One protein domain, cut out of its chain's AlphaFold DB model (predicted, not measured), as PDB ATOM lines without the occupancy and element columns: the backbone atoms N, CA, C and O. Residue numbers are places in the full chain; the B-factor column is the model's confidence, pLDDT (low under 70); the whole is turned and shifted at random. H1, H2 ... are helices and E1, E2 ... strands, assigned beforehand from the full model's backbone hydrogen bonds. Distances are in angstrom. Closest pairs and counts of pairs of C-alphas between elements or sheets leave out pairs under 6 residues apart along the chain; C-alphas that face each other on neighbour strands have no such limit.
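AT A GLANCE: This is residues 2 to 126 of the 169 residues of an uncharacterized protein of bioreactor metagenome (UniProt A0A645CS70). Four helices, H1, H2, H4 and H5, stand side by side in a long up-and-down bundle, with H1 much shorter than the others and reaching along one part of its length. At the end away from the H1 to H2 turn, the short H3 joins H2 to H4, and beyond the last residue of H5 a small strand E1 and the winding stretch 110 to 126 lengthen the bundle. The printed part has 125 residues, with five named helices and one named strand in the order H1 H2 H3 H4 H5 E1, and its class is mostly helix. It is loose, with a radius of gyration of the C-alphas of 17.7 A, and elongated, spanning 58 by 33 by 22 A.

IN THESE COORDINATES: H1 is residues 2 to 14, from C-alpha 2 at (16.529, 20.920, 1.189), and is 18.5 A long. H2, residues 19 to 47, is the longest helix at 41.3 A, and its C-alpha 47 is at (32.684, 6.653, 7.549). H3 is residues 51 to 54. H4, residues 58 to 78, measures 31.1 A, and H5, residues 82 to 104, measures 33.6 A. E1, residues 107 to 109, ends at C-alpha 109 at (15.985, -2.152, 2.699).

HOW THE PARTS SIT: H1, H2, H4 and H5 form an up-and-down bundle, each running against the one before it. H1 and H2, a helical hairpin, touch at a shallow tilt of 27 degrees, with the C-alphas of Ala 8 and Ala 23 closest at 5.6 A. H2 touches H4 with residues 31 to 42 alone; the closest C-alphas, of Phe 38 and Phe 67, are 7.2 A apart. H4 and H5, also a helical hairpin, touch at a shallow tilt of 15 degrees, closest at the C-alphas of Ser 66 and Ser 92, 4.4 A. H5 touches H1, opposite ways at 21 degrees, with the C-alphas of Leu 9 and Phe 86 closest at 5.5 A. H2 and H5 are apart, and so are H1 and H4. H3 and H5 only just touch, with 3 pairs of C-alphas within 8 A, the closest being Val 51 and Ala 103 at 6.4 A. E1 pairs with no named strand, but its residues 107 to 109 pair antiparallel with residues 119 to 120. Every O i to N i+4 pair is within hydrogen-bond range in H1, against 24 of 25 in H2, 15 of 17 in H4 and 17 of 19 in H5; H3 is too short for such a pair.

THE WHOLE: The two C-alphas farthest apart, of Gly 17 and Ala 116, are 58.5 A apart. The printed part has no cut, and the five links between named elements are tight. Residues 110 to 126 hold no named element. The mean pLDDT of the printed part is 84.8; residues 48 to 57 are under 70.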
ATOM      1  N   GLY A   2      16.682  20.795   2.649       80.94
ATOM      2  CA  GLY A   2      16.529  20.920   1.189       80.94
ATOM      3  C   GLY A   2      15.168  21.442   0.700       80.94
ATOM      4  O   GLY A   2      15.114  22.367  -0.108       80.94
ATOM      5  N   PHE A   3      14.048  20.953   1.250       86.75
ATOM      6  CA  PHE A   3      12.710  21.441   0.866       86.75
ATOM      7  C   PHE A   3      12.459  22.908   1.240       86.75
ATOM      8  O   PHE A   3      11.836  23.644   0.478       86.75
ATOM      9  N   THR A   4      12.982  23.368   2.380       89.69
ATOM     10  CA  THR A   4      12.866  24.775   2.791       89.69
ATOM     11  C   THR A   4      13.711  25.695   1.909       89.69
ATOM     12  O   THR A   4      13.274  26.798   1.586       89.69
ATOM     13  N   LEU A   5      14.881  25.233   1.447       89.69
ATOM     14  CA  LEU A   5      15.694  25.954   0.463       89.69
ATOM     15  C   LEU A   5      14.963  26.073  -0.881       89.69
ATOM     16  O   LEU A   5      14.913  27.157  -1.464       89.69
ATOM     17  N   LEU A   6      14.354  24.978  -1.349       92.00
ATOM     18  CA  LEU A   6      13.564  24.972  -2.580       92.00
ATOM     19  C   LEU A   6      12.348  25.904  -2.475       92.00
ATOM     20  O   LEU A   6      12.060  26.644  -3.415       92.00
ATOM     21  N   GLY A   7      11.692  25.945  -1.312       89.75
ATOM     22  CA  GLY A   7      10.633  26.909  -1.010       89.75
ATOM     23  C   GLY A   7      11.118  28.361  -1.073       89.75
ATOM     24  O   GLY A   7      10.465  29.203  -1.686       89.75
ATOM     25  N   ALA A   8      12.297  28.666  -0.523       89.81
ATOM     26  CA  ALA A   8      12.886  30.004  -0.606       89.81
ATOM     27  C   ALA A   8      13.237  30.412  -2.051       89.81
ATOM     28  O   ALA A   8      13.033  31.566  -2.430       89.81
ATOM     29  N   LEU A   9      13.724  29.476  -2.872       91.00
ATOM     30  CA  LEU A   9      13.964  29.692  -4.306       91.00
ATOM     31  C   LEU A   9      12.657  29.920  -5.075       91.00
ATOM     32  O   LEU A   9      12.579  30.817  -5.913       91.00
ATOM     33  N   TYR A  10      11.613  29.154  -4.756       90.19
ATOM     34  CA  TYR A  10      10.289  29.335  -5.346       90.19
ATOM     35  C   TYR A  10       9.704  30.715  -5.018       90.19
ATOM     36  O   TYR A  10       9.195  31.406  -5.904       90.19
ATOM     37  N   LEU A  11       9.847  31.164  -3.766       89.38
ATOM     38  CA  LEU A  11       9.433  32.504  -3.348       89.38
ATOM     39  C   LEU A  11      10.190  33.598  -4.107       89.38
ATOM     40  O   LEU A  11       9.573  34.579  -4.498       89.38
ATOM     41  N   GLN A  12      11.484  33.435  -4.392       87.06
ATOM     42  CA  GLN A  12      12.221  34.403  -5.220       87.06
ATOM     43  C   GLN A  12      11.701  34.468  -6.663       87.06
ATOM     44  O   GLN A  12      11.714  35.531  -7.285       87.06
ATOM     45  N   LEU A  13      11.207  33.350  -7.196       86.31
ATOM     46  CA  LEU A  13      10.660  33.295  -8.546       86.31
ATOM     47  C   LEU A  13       9.274  33.945  -8.647       86.31
ATOM     48  O   LEU A  13       8.997  34.629  -9.637       86.31
ATOM     49  N   LYS A  14       8.416  33.730  -7.641       85.25
ATOM     50  CA  LYS A  14       7.000  34.128  -7.660       85.25
ATOM     51  C   LYS A  14       6.672  35.404  -6.898       85.25
ATOM     52  O   LYS A  14       5.716  36.067  -7.284       85.25
ATOM     53  N   ALA A  15       7.403  35.747  -5.846       85.00
ATOM     54  CA  ALA A  15       7.080  36.905  -5.025       85.00
ATOM     55  C   ALA A  15       7.665  38.200  -5.607       85.00
ATOM     56  O   ALA A  15       8.786  38.231  -6.121       85.00
ATOM     57  N   SER A  16       6.905  39.284  -5.467       76.94
ATOM     58  CA  SER A  16       7.328  40.660  -5.745       76.94
ATOM     59  C   SER A  16       7.211  41.529  -4.484       76.94
ATOM     60  O   SER A  16       6.538  41.157  -3.524       76.94
ATOM     61  N   GLY A  17       7.870  42.694  -4.474       79.31
ATOM     62  CA  GLY A  17       7.800  43.653  -3.362       79.31
ATOM     63  C   GLY A  17       8.592  43.223  -2.122       79.31
ATOM     64  O   GLY A  17       9.671  42.639  -2.235       79.31
ATOM     65  N   ASP A  18       8.050  43.496  -0.935       81.00
ATOM     66  CA  ASP A  18       8.750  43.378   0.359       81.00
ATOM     67  C   ASP A  18       9.134  41.940   0.742       81.00
ATOM     68  O   ASP A  18      10.013  41.702   1.576       81.00
ATOM     69  N   VAL A  19       8.497  40.951   0.113       83.50
ATOM     70  CA  VAL A  19       8.766  39.528   0.346       83.50
ATOM     71  C   VAL A  19      10.071  39.087  -0.328       83.50
ATOM     72  O   VAL A  19      10.759  38.205   0.188       83.50
ATOM     73  N   LEU A  20      10.469  39.720  -1.437       83.69
ATOM     74  CA  LEU A  20      11.640  39.308  -2.216       83.69
ATOM     75  C   LEU A  20      12.970  39.494  -1.449       83.69
ATOM     76  O   LEU A  20      13.752  38.537  -1.393       83.69
ATOM     77  N   PRO A  21      13.245  40.642  -0.790       85.25
ATOM     78  CA  PRO A  21      14.435  40.793   0.051       85.25
ATOM     79  C   PRO A  21      14.481  39.786   1.208       85.25
ATOM     80  O   PRO A  21      15.542  39.235   1.514       85.25
ATOM     81  N   ARG A  22      13.325  39.488   1.821       86.19
ATOM     82  CA  ARG A  22      13.220  38.507   2.914       86.19
ATOM     83  C   ARG A  22      13.531  37.098   2.415       86.19
ATOM     84  O   ARG A  22      14.322  36.400   3.045       86.19
ATOM     85  N   ALA A  23      12.985  36.707   1.265       86.81
ATOM     86  CA  ALA A  23      13.261  35.415   0.642       86.81
ATOM     87  C   ALA A  23      14.751  35.244   0.296       86.81
ATOM     88  O   ALA A  23      15.318  34.181   0.541       86.81
ATOM     89  N   LYS A  24      15.419  36.300  -0.198       86.56
ATOM     90  CA  LYS A  24      16.866  36.279  -0.478       86.56
ATOM     91  C   LYS A  24      17.718  36.139   0.786       86.56
ATOM     92  O   LYS A  24      18.678  35.372   0.782       86.56
ATOM     93  N   ARG A  25      17.357  36.826   1.875       87.50
ATOM     94  CA  ARG A  25      18.048  36.703   3.173       87.50
ATOM     95  C   ARG A  25      17.899  35.306   3.779       87.50
ATOM     96  O   ARG A  25      18.860  34.747   4.303       87.50
ATOM     97  N   TRP A  26      16.701  34.732   3.709       87.50
ATOM     98  CA  TRP A  26      16.479  33.364   4.173       87.50
ATOM     99  C   TRP A  26      17.214  32.351   3.306       87.50
ATOM    100  O   TRP A  26      17.834  31.438   3.841       87.50
ATOM    101  N   PHE A  27      17.234  32.552   1.988       90.00
ATOM    102  CA  PHE A  27      17.984  31.698   1.078       90.00
ATOM    103  C   PHE A  27      19.468  31.608   1.436       90.00
ATOM    104  O   PHE A  27      19.994  30.503   1.468       90.00
ATOM    105  N   THR A  28      20.152  32.719   1.731       86.38
ATOM    106  CA  THR A  28      21.593  32.657   2.037       86.38
ATOM    107  C   THR A  28      21.879  31.834   3.287       86.38
ATOM    108  O   THR A  28      22.799  31.022   3.280       86.38
ATOM    109  N   THR A  29      21.063  31.994   4.329       89.06
ATOM    110  CA  THR A  29      21.204  31.228   5.575       89.06
ATOM    111  C   THR A  29      20.899  29.749   5.338       89.06
ATOM    112  O   THR A  29      21.701  28.885   5.684       89.06
ATOM    113  N   LEU A  30      19.773  29.452   4.682       91.62
ATOM    114  CA  LEU A  30      19.346  28.085   4.380       91.62
ATOM    115  C   LEU A  30      20.330  27.362   3.458       91.62
ATOM    116  O   LEU A  30      20.556  26.172   3.634       91.62
ATOM    117  N   TRP A  31      20.928  28.068   2.497       93.44
ATOM    118  CA  TRP A  31      21.892  27.485   1.569       93.44
ATOM    119  C   TRP A  31      23.176  27.061   2.282       93.44
ATOM    120  O   TRP A  31      23.674  25.973   2.017       93.44
ATOM    121  N   VAL A  32      23.688  27.870   3.219       92.75
ATOM    122  CA  VAL A  32      24.870  27.495   4.017       92.75
ATOM    123  C   VAL A  32      24.564  26.284   4.896       92.75
ATOM    124  O   VAL A  32      25.353  25.345   4.929       92.75
ATOM    125  N   VAL A  33      23.407  26.277   5.566       93.19
ATOM    126  CA  VAL A  33      22.977  25.140   6.398       93.19
ATOM    127  C   VAL A  33      22.842  23.868   5.560       93.19
ATOM    128  O   VAL A  33      23.331  22.817   5.968       93.19
ATOM    129  N   GLU A  34      22.227  23.961   4.380       91.88
ATOM    130  CA  GLU A  34      22.085  22.825   3.467       91.88
ATOM    131  C   GLU A  34      23.444  22.323   2.983       91.88
ATOM    132  O   GLU A  34      23.684  21.123   2.987       91.88
ATOM    133  N   LEU A  35      24.360  23.225   2.623       92.69
ATOM    134  CA  LEU A  35      25.693  22.857   2.158       92.69
ATOM    135  C   LEU A  35      26.484  22.119   3.243       92.69
ATOM    136  O   LEU A  35      27.091  21.088   2.960       92.69
ATOM    137  N   VAL A  36      26.434  22.599   4.488       93.19
ATOM    138  CA  VAL A  36      27.069  21.922   5.629       93.19
ATOM    139  C   VAL A  36      26.430  20.554   5.871       93.19
ATOM    140  O   VAL A  36      27.149  19.566   5.998       93.19
ATOM    141  N   ALA A  37      25.097  20.467   5.874       90.81
ATOM    142  CA  ALA A  37      24.390  19.196   6.033       90.81
ATOM    143  C   ALA A  37      24.748  18.192   4.923       90.81
ATOM    144  O   ALA A  37      24.927  17.008   5.200       90.81
ATOM    145  N   PHE A  38      24.915  18.663   3.684       89.50
ATOM    146  CA  PHE A  38      25.298  17.831   2.546       89.50
ATOM    147  C   PHE A  38      26.729  17.299   2.676       89.50
ATOM    148  O   PHE A  38      26.977  16.121   2.434       89.50
ATOM    149  N   VAL A  39      27.676  18.139   3.106       89.12
ATOM    150  CA  VAL A  39      29.055  17.705   3.378       89.12
ATOM    151  C   VAL A  39      29.082  16.679   4.510       89.12
ATOM    152  O   VAL A  39      29.738  15.647   4.377       89.12
ATOM    153  N   LEU A  40      28.333  16.915   5.592       89.19
ATOM    154  CA  LEU A  40      28.210  15.955   6.690       89.19
ATOM    155  C   LEU A  40      27.623  14.626   6.216       89.19
ATOM    156  O   LEU A  40      28.135  13.580   6.597       89.19
ATOM    157  N   LEU A  41      26.604  14.653   5.352       85.50
ATOM    158  CA  LEU A  41      26.034  13.450   4.749       85.50
ATOM    159  C   LEU A  41      27.079  12.679   3.938       85.50
ATOM    160  O   LEU A  41      27.186  11.464   4.091       85.50
ATOM    161  N   ILE A  42      27.868  13.364   3.107       82.00
ATOM    162  CA  ILE A  42      28.943  12.740   2.325       82.00
ATOM    163  C   ILE A  42      29.968  12.090   3.262       82.00
ATOM    164  O   ILE A  42      30.246  10.900   3.131       82.00
ATOM    165  N   VAL A  43      30.488  12.825   4.249       84.00
ATOM    166  CA  VAL A  43      31.478  12.303   5.209       84.00
ATOM    167  C   VAL A  43      30.912  11.125   6.005       84.00
ATOM    168  O   VAL A  43      31.580  10.099   6.142       84.00
ATOM    169  N   ALA A  44      29.672  11.232   6.485       82.31
ATOM    170  CA  ALA A  44      28.994  10.155   7.196       82.31
ATOM    171  C   ALA A  44      28.835   8.911   6.311       82.31
ATOM    172  O   ALA A  44      29.061   7.793   6.769       82.31
ATOM    173  N   SER A  45      28.531   9.107   5.027       76.62
ATOM    174  CA  SER A  45      28.400   8.016   4.057       76.62
ATOM    175  C   SER A  45      29.727   7.292   3.804       76.62
ATOM    176  O   SER A  45      29.727   6.096   3.552       76.62
ATOM    177  N   TYR A  46      30.870   7.976   3.900       74.19
ATOM    178  CA  TYR A  46      32.187   7.336   3.777       74.19
ATOM    179  C   TYR A  46      32.673   6.655   5.067       74.19
ATOM    180  O   TYR A  46      33.538   5.781   5.001       74.19
ATOM    181  N   THR A  47      32.162   7.065   6.232       74.25
ATOM    182  CA  THR A  47      32.684   6.653   7.549       74.25
ATOM    183  C   THR A  47      31.827   5.600   8.247       74.25
ATOM    184  O   THR A  47      32.378   4.646   8.789       74.25
ATOM    185  N   PHE A  48      30.499   5.742   8.230       65.38
ATOM    186  CA  PHE A  48      29.582   4.856   8.959       65.38
ATOM    187  C   PHE A  48      29.072   3.699   8.119       65.38
ATOM    188  O   PHE A  48      28.801   2.616   8.634       65.38
ATOM    189  N   SER A  49      28.907   3.927   6.825       59.25
ATOM    190  CA  SER A  49      28.318   2.952   5.944       59.25
ATOM    191  C   SER A  49      29.402   2.405   5.017       59.25
ATOM    192  O   SER A  49      29.976   3.100   4.186       59.25
ATOM    193  N   GLY A  50      29.647   1.092   5.077       54.78
ATOM    194  CA  GLY A  50      30.365   0.373   4.011       54.78
ATOM    195  C   GLY A  50      29.683   0.495   2.634       54.78
ATOM    196  O   GLY A  50      30.174  -0.057   1.653       54.78
ATOM    197  N   VAL A  51      28.576   1.243   2.561       52.88
ATOM    198  CA  VAL A  51      27.791   1.621   1.388       52.88
ATOM    199  C   VAL A  51      28.665   2.174   0.263       52.88
ATOM    200  O   VAL A  51      28.428   1.828  -0.882       52.88
ATOM    201  N   VAL A  52      29.735   2.926   0.536       51.34
ATOM    202  CA  VAL A  52      30.608   3.416  -0.556       51.34
ATOM    203  C   VAL A  52      31.720   2.426  -0.941       51.34
ATOM    204  O   VAL A  52      32.287   2.522  -2.026       51.34
ATOM    205  N   LYS A  53      32.034   1.437  -0.090       50.31
ATOM    206  CA  LYS A  53      33.004   0.374  -0.420       50.31
ATOM    207  C   LYS A  53      32.366  -0.801  -1.172       50.31
ATOM    208  O   LYS A  53      33.055  -1.437  -1.961       50.31
ATOM    209  N   GLY A  54      31.083  -1.088  -0.930       50.34
ATOM    210  CA  GLY A  54      30.345  -2.190  -1.566       50.34
ATOM    211  C   GLY A  54      29.503  -1.791  -2.781       50.34
ATOM    212  O   GLY A  54      29.300  -2.611  -3.673       50.34
ATOM    213  N   PHE A  55      29.043  -0.539  -2.857       52.34
ATOM    214  CA  PHE A  55      28.207  -0.056  -3.955       52.34
ATOM    215  C   PHE A  55      29.044   0.909  -4.787       52.34
ATOM    216  O   PHE A  55      29.464   1.956  -4.302       52.34
ATOM    217  N   GLY A  56      29.381   0.466  -6.002       52.97
ATOM    218  CA  GLY A  56      30.482   0.976  -6.818       52.97
ATOM    219  C   GLY A  56      30.483   2.482  -7.097       52.97
ATOM    220  O   GLY A  56      29.576   3.218  -6.719       52.97
ATOM    221  N   LEU A  57      31.509   2.921  -7.837       55.16
ATOM    222  CA  LEU A  57      31.824   4.320  -8.179       55.16
ATOM    223  C   LEU A  57      30.619   5.230  -8.541       55.16
ATOM    224  O   LEU A  57      30.722   6.446  -8.429       55.16
ATOM    225  N   ASN A  58      29.474   4.678  -8.938       72.31
ATOM    226  CA  ASN A  58      28.299   5.392  -9.429       72.31
ATOM    227  C   ASN A  58      27.535   6.194  -8.356       72.31
ATOM    228  O   ASN A  58      27.122   7.317  -8.636       72.31
ATOM    229  N   ALA A  59      27.347   5.679  -7.133       74.88
ATOM    230  CA  ALA A  59      26.531   6.375  -6.121       74.88
ATOM    231  C   ALA A  59      27.208   7.657  -5.606       74.88
ATOM    232  O   ALA A  59      26.582   8.717  -5.524       74.88
ATOM    233  N   GLY A  60      28.515   7.572  -5.331       78.88
ATOM    234  CA  GLY A  60      29.333   8.723  -4.948       78.88
ATOM    235  C   GLY A  60      29.363   9.795  -6.038       78.88
ATOM    236  O   GLY A  60      29.221  10.975  -5.734       78.88
ATOM    237  N   LEU A  61      29.448   9.397  -7.313       83.75
ATOM    238  CA  LEU A  61      29.378  10.334  -8.439       83.75
ATOM    239  C   LEU A  61      28.038  11.081  -8.487       83.75
ATOM    240  O   LEU A  61      28.041  12.299  -8.637       83.75
ATOM    241  N   VAL A  62      26.901  10.399  -8.309       87.81
ATOM    242  CA  VAL A  62      25.577  11.054  -8.295       87.81
ATOM    243  C   VAL A  62      25.456  12.050  -7.131       87.81
ATOM    244  O   VAL A  62      24.946  13.157  -7.328       87.81
ATOM    245  N   LEU A  63      25.976  11.710  -5.944       87.00
ATOM    246  CA  LEU A  63      26.046  12.634  -4.801       87.00
ATOM    247  C   LEU A  63      26.921  13.855  -5.092       87.00
ATOM    248  O   LEU A  63      26.517  14.979  -4.801       87.00
ATOM    249  N   ILE A  64      28.098  13.653  -5.686       87.19
ATOM    250  CA  ILE A  64      29.005  14.746  -6.053       87.19
ATOM    251  C   ILE A  64      28.339  15.660  -7.083       87.19
ATOM    252  O   ILE A  64      28.370  16.879  -6.928       87.19
ATOM    253  N   VAL A  65      27.681  15.102  -8.103       91.81
ATOM    254  CA  VAL A  65      26.939  15.896  -9.093       91.81
ATOM    255  C   VAL A  65      25.830  16.696  -8.410       91.81
ATOM    256  O   VAL A  65      25.715  17.896  -8.652       91.81
ATOM    257  N   SER A  66      25.056  16.082  -7.510       91.94
ATOM    258  CA  SER A  66      24.039  16.788  -6.722       91.94
ATOM    259  C   SER A  66      24.626  17.956  -5.916       91.94
ATOM    260  O   SER A  66      24.061  19.057  -5.926       91.94
ATOM    261  N   PHE A  67      25.780  17.750  -5.279       91.44
ATOM    262  CA  PHE A  67      26.492  18.779  -4.525       91.44
ATOM    263  C   PHE A  67      26.967  19.929  -5.424       91.44
ATOM    264  O   PHE A  67      26.792  21.103  -5.091       91.44
ATOM    265  N   VAL A  68      27.508  19.618  -6.605       93.75
ATOM    266  CA  VAL A  68      27.911  20.630  -7.593       93.75
ATOM    267  C   VAL A  68      26.703  21.445  -8.058       93.75
ATOM    268  O   VAL A  68      26.785  22.673  -8.126       93.75
ATOM    269  N   LEU A  69      25.557  20.805  -8.319       94.00
ATOM    270  CA  LEU A  69      24.327  21.522  -8.669       94.00
ATOM    271  C   LEU A  69      23.885  22.466  -7.543       94.00
ATOM    272  O   LEU A  69      23.550  23.615  -7.832       94.00
ATOM    273  N   LEU A  70      23.949  22.031  -6.277       93.69
ATOM    274  CA  LEU A  70      23.648  22.873  -5.113       93.69
ATOM    275  C   LEU A  70      24.575  24.093  -5.034       93.69
ATOM    276  O   LEU A  70      24.123  25.205  -4.748       93.69
ATOM    277  N   ALA A  71      25.867  23.910  -5.317       92.88
ATOM    278  CA  ALA A  71      26.830  25.005  -5.347       92.88
ATOM    279  C   ALA A  71      26.513  26.014  -6.466       92.88
ATOM    280  O   ALA A  71      26.543  27.230  -6.247       92.88
ATOM    281  N   LEU A  72      26.122  25.525  -7.649       93.69
ATOM    282  CA  LEU A  72      25.735  26.366  -8.786       93.69
ATOM    283  C   LEU A  72      24.491  27.218  -8.508       93.69
ATOM    284  O   LEU A  72      24.393  28.328  -9.039       93.69
ATOM    285  N   VAL A  73      23.576  26.775  -7.634       93.12
ATOM    286  CA  VAL A  73      22.414  27.583  -7.219       93.12
ATOM    287  C   VAL A  73      22.858  28.962  -6.725       93.12
ATOM    288  O   VAL A  73      22.298  29.975  -7.146       93.12
ATOM    289  N   ARG A  74      23.909  29.039  -5.898       92.38
ATOM    290  CA  ARG A  74      24.398  30.311  -5.341       92.38
ATOM    291  C   ARG A  74      24.892  31.281  -6.416       92.38
ATOM    292  O   ARG A  74      24.724  32.493  -6.250       92.38
ATOM    293  N   VAL A  75      25.463  30.747  -7.496       92.31
ATOM    294  CA  VAL A  75      25.937  31.503  -8.665       92.31
ATOM    295  C   VAL A  75      24.761  32.017  -9.495       92.31
ATOM    296  O   VAL A  75      24.773  33.157  -9.955       92.31
ATOM    297  N   PHE A  76      23.720  31.209  -9.693       92.19
ATOM    298  CA  PHE A  76      22.536  31.656 -10.431       92.19
ATOM    299  C   PHE A  76      21.724  32.694  -9.654       92.19
ATOM    300  O   PHE A  76      21.275  33.670 -10.257       92.19
ATOM    301  N   VAL A  77      21.624  32.555  -8.328       90.31
ATOM    302  CA  VAL A  77      20.997  33.569  -7.464       90.31
ATOM    303  C   VAL A  77      21.779  34.885  -7.493       90.31
ATOM    304  O   VAL A  77      21.170  35.949  -7.604       90.31
ATOM    305  N   SER A  78      23.120  34.860  -7.461       88.31
ATOM    306  CA  SER A  78      23.907  36.104  -7.553       88.31
ATOM    307  C   SER A  78      23.797  36.786  -8.914       88.31
ATOM    308  O   SER A  78      23.881  38.006  -8.989       88.31
ATOM    309  N   LYS A  79      23.571  36.013  -9.983       90.56
ATOM    310  CA  LYS A  79      23.333  36.524 -11.340       90.56
ATOM    311  C   LYS A  79      21.879  36.955 -11.587       90.56
ATOM    312  O   LYS A  79      21.549  37.297 -12.719       90.56
ATOM    313  N   GLY A  80      21.003  36.894 -10.578       85.50
ATOM    314  CA  GLY A  80      19.578  37.225 -10.710       85.50
ATOM    315  C   GLY A  80      18.792  36.273 -11.619       85.50
ATOM    316  O   GLY A  80      17.709  36.615 -12.088       85.50
ATOM    317  N   LYS A  81      19.331  35.081 -11.906       89.06
ATOM    318  CA  LYS A  81      18.690  34.062 -12.746       89.06
ATOM    319  C   LYS A  81      17.876  33.101 -11.879       89.06
ATOM    320  O   LYS A  81      18.159  31.903 -11.838       89.06
ATOM    321  N   ASP A  82      16.854  33.628 -11.205       87.12
ATOM    322  CA  ASP A  82      16.063  32.905 -10.194       87.12
ATOM    323  C   ASP A  82      15.416  31.615 -10.749       87.12
ATOM    324  O   ASP A  82      15.341  30.603 -10.057       87.12
ATOM    325  N   GLY A  83      15.019  31.611 -12.030       86.81
ATOM    326  CA  GLY A  83      14.481  30.419 -12.703       86.81
ATOM    327  C   GLY A  83      15.483  29.277 -12.833       86.81
ATOM    328  O   GLY A  83      15.152  28.132 -12.532       86.81
ATOM    329  N   LEU A  84      16.726  29.581 -13.216       90.62
ATOM    330  CA  LEU A  84      17.781  28.568 -13.268       90.62
ATOM    331  C   LEU A  84      18.178  28.131 -11.859       90.62
ATOM    332  O   LEU A  84      18.346  26.941 -11.624       90.62
ATOM    333  N   ALA A  85      18.255  29.058 -10.903       91.81
ATOM    334  CA  ALA A  85      18.533  28.712  -9.513       91.81
ATOM    335  C   ALA A  85      17.517  27.696  -8.957       91.81
ATOM    336  O   ALA A  85      17.916  26.721  -8.323       91.81
ATOM    337  N   PHE A  86      16.225  27.878  -9.250       91.75
ATOM    338  CA  PHE A  86      15.177  26.932  -8.865       91.75
ATOM    339  C   PHE A  86      15.352  25.555  -9.520       91.75
ATOM    340  O   PHE A  86      15.315  24.545  -8.820       91.75
ATOM    341  N   VAL A  87      15.596  25.500 -10.835       93.62
ATOM    342  CA  VAL A  87      15.789  24.230 -11.560       93.62
ATOM    343  C   VAL A  87      16.996  23.460 -11.024       93.62
ATOM    344  O   VAL A  87      16.885  22.273 -10.735       93.62
ATOM    345  N   PHE A  88      18.134  24.131 -10.829       94.12
ATOM    346  CA  PHE A  88      19.337  23.499 -10.282       94.12
ATOM    347  C   PHE A  88      19.138  23.038  -8.832       94.12
ATOM    348  O   PHE A  88      19.604  21.960  -8.471       94.12
ATOM    349  N   GLY A  89      18.400  23.801  -8.019       93.12
ATOM    350  CA  GLY A  89      18.031  23.395  -6.663       93.12
ATOM    351  C   GLY A  89      17.137  22.152  -6.647       93.12
ATOM    352  O   GLY A  89      17.406  21.212  -5.903       93.12
ATOM    353  N   ALA A  90      16.117  22.107  -7.509       93.44
ATOM    354  CA  ALA A  90      15.235  20.948  -7.645       93.44
ATOM    355  C   ALA A  90      15.998  19.702  -8.126       93.44
ATOM    356  O   ALA A  90      15.836  18.622  -7.559       93.44
ATOM    357  N   LEU A  91      16.870  19.858  -9.128       95.00
ATOM    358  CA  LEU A  91      17.720  18.776  -9.628       95.00
ATOM    359  C   LEU A  91      18.708  18.284  -8.570       95.00
ATOM    360  O   LEU A  91      18.925  17.081  -8.467       95.00
ATOM    361  N   SER A  92      19.279  19.182  -7.763       93.88
ATOM    362  CA  SER A  92      20.151  18.797  -6.653       93.88
ATOM    363  C   SER A  92      19.412  17.890  -5.666       93.88
ATOM    364  O   SER A  92      19.882  16.784  -5.401       93.88
ATOM    365  N   VAL A  93      18.217  18.281  -5.206       92.44
ATOM    366  CA  VAL A  93      17.398  17.460  -4.294       92.44
ATOM    367  C   VAL A  93      17.015  16.118  -4.931       92.44
ATOM    368  O   VAL A  93      17.092  15.077  -4.273       92.44
ATOM    369  N   LEU A  94      16.646  16.120  -6.217       93.44
ATOM    370  CA  LEU A  94      16.310  14.905  -6.958       93.44
ATOM    371  C   LEU A  94      17.502  13.947  -7.026       93.44
ATOM    372  O   LEU A  94      17.350  12.775  -6.694       93.44
ATOM    373  N   LEU A  95      18.688  14.430  -7.403       92.31
ATOM    374  CA  LEU A  95      19.889  13.599  -7.497       92.31
ATOM    375  C   LEU A  95      20.397  13.148  -6.126       92.31
ATOM    376  O   LEU A  95      20.832  12.008  -5.995       92.31
ATOM    377  N   ALA A  96      20.293  13.990  -5.096       89.50
ATOM    378  CA  ALA A  96      20.616  13.596  -3.726       89.50
ATOM    379  C   ALA A  96      19.741  12.416  -3.295       89.50
ATOM    380  O   ALA A  96      20.241  11.407  -2.810       89.50
ATOM    381  N   THR A  97      18.440  12.498  -3.567       89.88
ATOM    382  CA  THR A  97      17.493  11.417  -3.282       89.88
ATOM    383  C   THR A  97      17.792  10.177  -4.126       89.88
ATOM    384  O   THR A  97      17.873   9.074  -3.594       89.88
ATOM    385  N   ALA A  98      18.018  10.339  -5.433       89.56
ATOM    386  CA  ALA A  98      18.331   9.238  -6.343       89.56
ATOM    387  C   ALA A  98      19.616   8.500  -5.943       89.56
ATOM    388  O   ALA A  98      19.688   7.281  -6.068       89.56
ATOM    389  N   SER A  99      20.609   9.219  -5.418       86.38
ATOM    390  CA  SER A  99      21.866   8.623  -4.979       86.38
ATOM    391  C   SER A  99      21.687   7.580  -3.876       86.38
ATOM    392  O   SER A  99      22.398   6.583  -3.881       86.38
ATOM    393  N   ILE A 100      20.694   7.760  -2.996       84.50
ATOM    394  CA  ILE A 100      20.357   6.800  -1.941       84.50
ATOM    395  C   ILE A 100      19.897   5.488  -2.580       84.50
ATOM    396  O   ILE A 100      20.396   4.424  -2.231       84.50
ATOM    397  N   PHE A 101      19.009   5.557  -3.574       84.81
ATOM    398  CA  PHE A 101      18.528   4.374  -4.292       84.81
ATOM    399  C   PHE A 101      19.631   3.692  -5.109       84.81
ATOM    400  O   PHE A 101      19.710   2.466  -5.120       84.81
ATOM    401  N   VAL A 102      20.518   4.464  -5.747       84.25
ATOM    402  CA  VAL A 102      21.694   3.917  -6.450       84.25
ATOM    403  C   VAL A 102      22.647   3.231  -5.469       84.25
ATOM    404  O   VAL A 102      23.205   2.187  -5.790       84.25
ATOM    405  N   ALA A 103      22.810   3.792  -4.271       80.81
ATOM    406  CA  ALA A 103      23.644   3.235  -3.215       80.81
ATOM    407  C   ALA A 103      23.038   1.992  -2.545       80.81
ATOM    408  O   ALA A 103      23.767   1.226  -1.930       80.81
ATOM    409  N   LEU A 104      21.721   1.802  -2.619       81.44
ATOM    410  CA  LEU A 104      21.025   0.654  -2.031       81.44
ATOM    411  C   LEU A 104      20.887  -0.513  -3.014       81.44
ATOM    412  O   LEU A 104      20.854  -1.666  -2.583       81.44
ATOM    413  N   PHE A 105      20.843  -0.238  -4.319       82.31
ATOM    414  CA  PHE A 105      20.576  -1.235  -5.353       82.31
ATOM    415  C   PHE A 105      21.527  -2.450  -5.280       82.31
ATOM    416  O   PHE A 105      22.743  -2.261  -5.259       82.31
ATOM    417  N   PRO A 106      21.020  -3.704  -5.297       84.12
ATOM    418  CA  PRO A 106      19.639  -4.126  -5.582       84.12
ATOM    419  C   PRO A 106      18.721  -4.217  -4.348       84.12
ATOM    420  O   PRO A 106      17.572  -4.656  -4.462       84.12
ATOM    421  N   ASN A 107      19.213  -3.843  -3.168       86.56
ATOM    422  CA  ASN A 107      18.405  -3.782  -1.957       86.56
ATOM    423  C   ASN A 107      17.484  -2.557  -1.998       86.56
ATOM    424  O   ASN A 107      17.811  -1.515  -2.557       86.56
ATOM    425  N   VAL A 108      16.324  -2.687  -1.371       85.06
ATOM    426  CA  VAL A 108      15.414  -1.583  -1.045       85.06
ATOM    427  C   VAL A 108      15.520  -1.263   0.444       85.06
ATOM    428  O   VAL A 108      15.439  -0.104   0.841       85.06
ATOM    429  N   MET A 109      15.759  -2.289   1.266       84.94
ATOM    430  CA  MET A 109      15.985  -2.152   2.699       84.94
ATOM    431  C   MET A 109      16.996  -3.199   3.163       84.94
ATOM    432  O   MET A 109      16.848  -4.386   2.866       84.94
ATOM    433  N   VAL A 110      18.022  -2.753   3.887       83.06
ATOM    434  CA  VAL A 110      19.048  -3.627   4.470       83.06
ATOM    435  C   VAL A 110      18.665  -3.925   5.915       83.06
ATOM    436  O   VAL A 110      18.377  -3.011   6.687       83.06
ATOM    437  N   SER A 111      18.645  -5.205   6.266       82.75
ATOM    438  CA  SER A 111      18.387  -5.686   7.619       82.75
ATOM    439  C   SER A 111      19.576  -5.385   8.530       82.75
ATOM    440  O   SER A 111      20.733  -5.547   8.140       82.75
ATOM    441  N   SER A 112      19.298  -4.964   9.762       80.88
ATOM    442  CA  SER A 112      20.322  -4.710  10.782       80.88
ATOM    443  C   SER A 112      20.695  -5.950  11.601       80.88
ATOM    444  O   SER A 112      21.665  -5.898  12.349       80.88
ATOM    445  N   THR A 113      19.920  -7.038  11.509       84.31
ATOM    446  CA  THR A 113      20.099  -8.248  12.333       84.31
ATOM    447  C   THR A 113      20.699  -9.416  11.560       84.31
ATOM    448  O   THR A 113      21.545 -10.119  12.098       84.31
ATOM    449  N   ASP A 114      20.275  -9.626  10.312       81.38
ATOM    450  CA  ASP A 114      20.776 -10.709   9.459       81.38
ATOM    451  C   ASP A 114      20.624 -10.333   7.971       81.38
ATOM    452  O   ASP A 114      19.504 -10.015   7.543       81.38
ATOM    453  N   PRO A 115      21.709 -10.385   7.167       79.94
ATOM    454  CA  PRO A 115      21.668 -10.165   5.721       79.94
ATOM    455  C   PRO A 115      20.662 -11.039   4.953       79.94
ATOM    456  O   PRO A 115      20.202 -10.627   3.886       79.94
ATOM    457  N   ALA A 116      20.290 -12.216   5.468       82.31
ATOM    458  CA  ALA A 116      19.295 -13.100   4.857       82.31
ATOM    459  C   ALA A 116      17.889 -12.473   4.789       82.31
ATOM    460  O   ALA A 116      17.092 -12.842   3.927       82.31
ATOM    461  N   PHE A 117      17.593 -11.493   5.651       85.38
ATOM    462  CA  PHE A 117      16.319 -10.766   5.672       85.38
ATOM    463  C   PHE A 117      16.352  -9.442   4.895       85.38
ATOM    464  O   PHE A 117      15.465  -8.604   5.060       85.38
ATOM    465  N   ASN A 118      17.360  -9.221   4.048       85.00
ATOM    466  CA  ASN A 118      17.390  -8.048   3.178       85.00
ATOM    467  C   ASN A 118      16.200  -8.051   2.207       85.00
ATOM    468  O   ASN A 118      15.930  -9.040   1.518       85.00
ATOM    469  N   LEU A 119      15.522  -6.908   2.098       86.06
ATOM    470  CA  LEU A 119      14.500  -6.697   1.079       86.06
ATOM    471  C   LEU A 119      15.183  -6.217  -0.197       86.06
ATOM    472  O   LEU A 119      15.800  -5.154  -0.228       86.06
ATOM    473  N   THR A 120      15.054  -7.008  -1.253       89.19
ATOM    474  CA  THR A 120      15.602  -6.757  -2.585       89.19
ATOM    475  C   THR A 120      14.475  -6.537  -3.580       89.19
ATOM    476  O   THR A 120      13.332  -6.932  -3.355       89.19
ATOM    477  N   ILE A 121      14.797  -5.976  -4.744       88.88
ATOM    478  CA  ILE A 121      13.832  -5.866  -5.848       88.88
ATOM    479  C   ILE A 121      13.245  -7.223  -6.284       88.88
ATOM    480  O   ILE A 121      12.170  -7.264  -6.877       88.88
ATOM    481  N   TYR A 122      13.928  -8.332  -5.994       88.75
ATOM    482  CA  TYR A 122      13.519  -9.671  -6.416       88.75
ATOM    483  C   TYR A 122      12.540 -10.330  -5.442       88.75
ATOM    484  O   TYR A 122      11.667 -11.067  -5.883       88.75
ATOM    485  N   ASN A 123      12.666 -10.063  -4.138       89.75
ATOM    486  CA  ASN A 123      11.789 -10.647  -3.116       89.75
ATOM    487  C   ASN A 123      10.655  -9.707  -2.670       89.75
ATOM    488  O   ASN A 123       9.649 -10.183  -2.157       89.75
ATOM    489  N   ALA A 124      10.795  -8.395  -2.889       88.00
ATOM    490  CA  ALA A 124       9.816  -7.387  -2.487       88.00
ATOM    491  C   ALA A 124       8.946  -6.875  -3.649       88.00
ATOM    492  O   ALA A 124       8.085  -6.017  -3.445       88.00
ATOM    493  N   SER A 125       9.168  -7.354  -4.878       88.00
ATOM    494  CA  SER A 125       8.349  -6.960  -6.028       88.00
ATOM    495  C   SER A 125       7.001  -7.680  -6.054       88.00
ATOM    496  O   SER A 125       6.831  -8.792  -5.560       88.00
ATOM    497  N   SER A 126       6.008  -7.016  -6.652       89.44
ATOM    498  CA  SER A 126       4.725  -7.642  -6.977       89.44
ATOM    499  C   SER A 126       4.875  -8.688  -8.085       89.44
ATOM    500  O   SER A 126       5.868  -8.701  -8.813       89.44
TER     501      SER A 126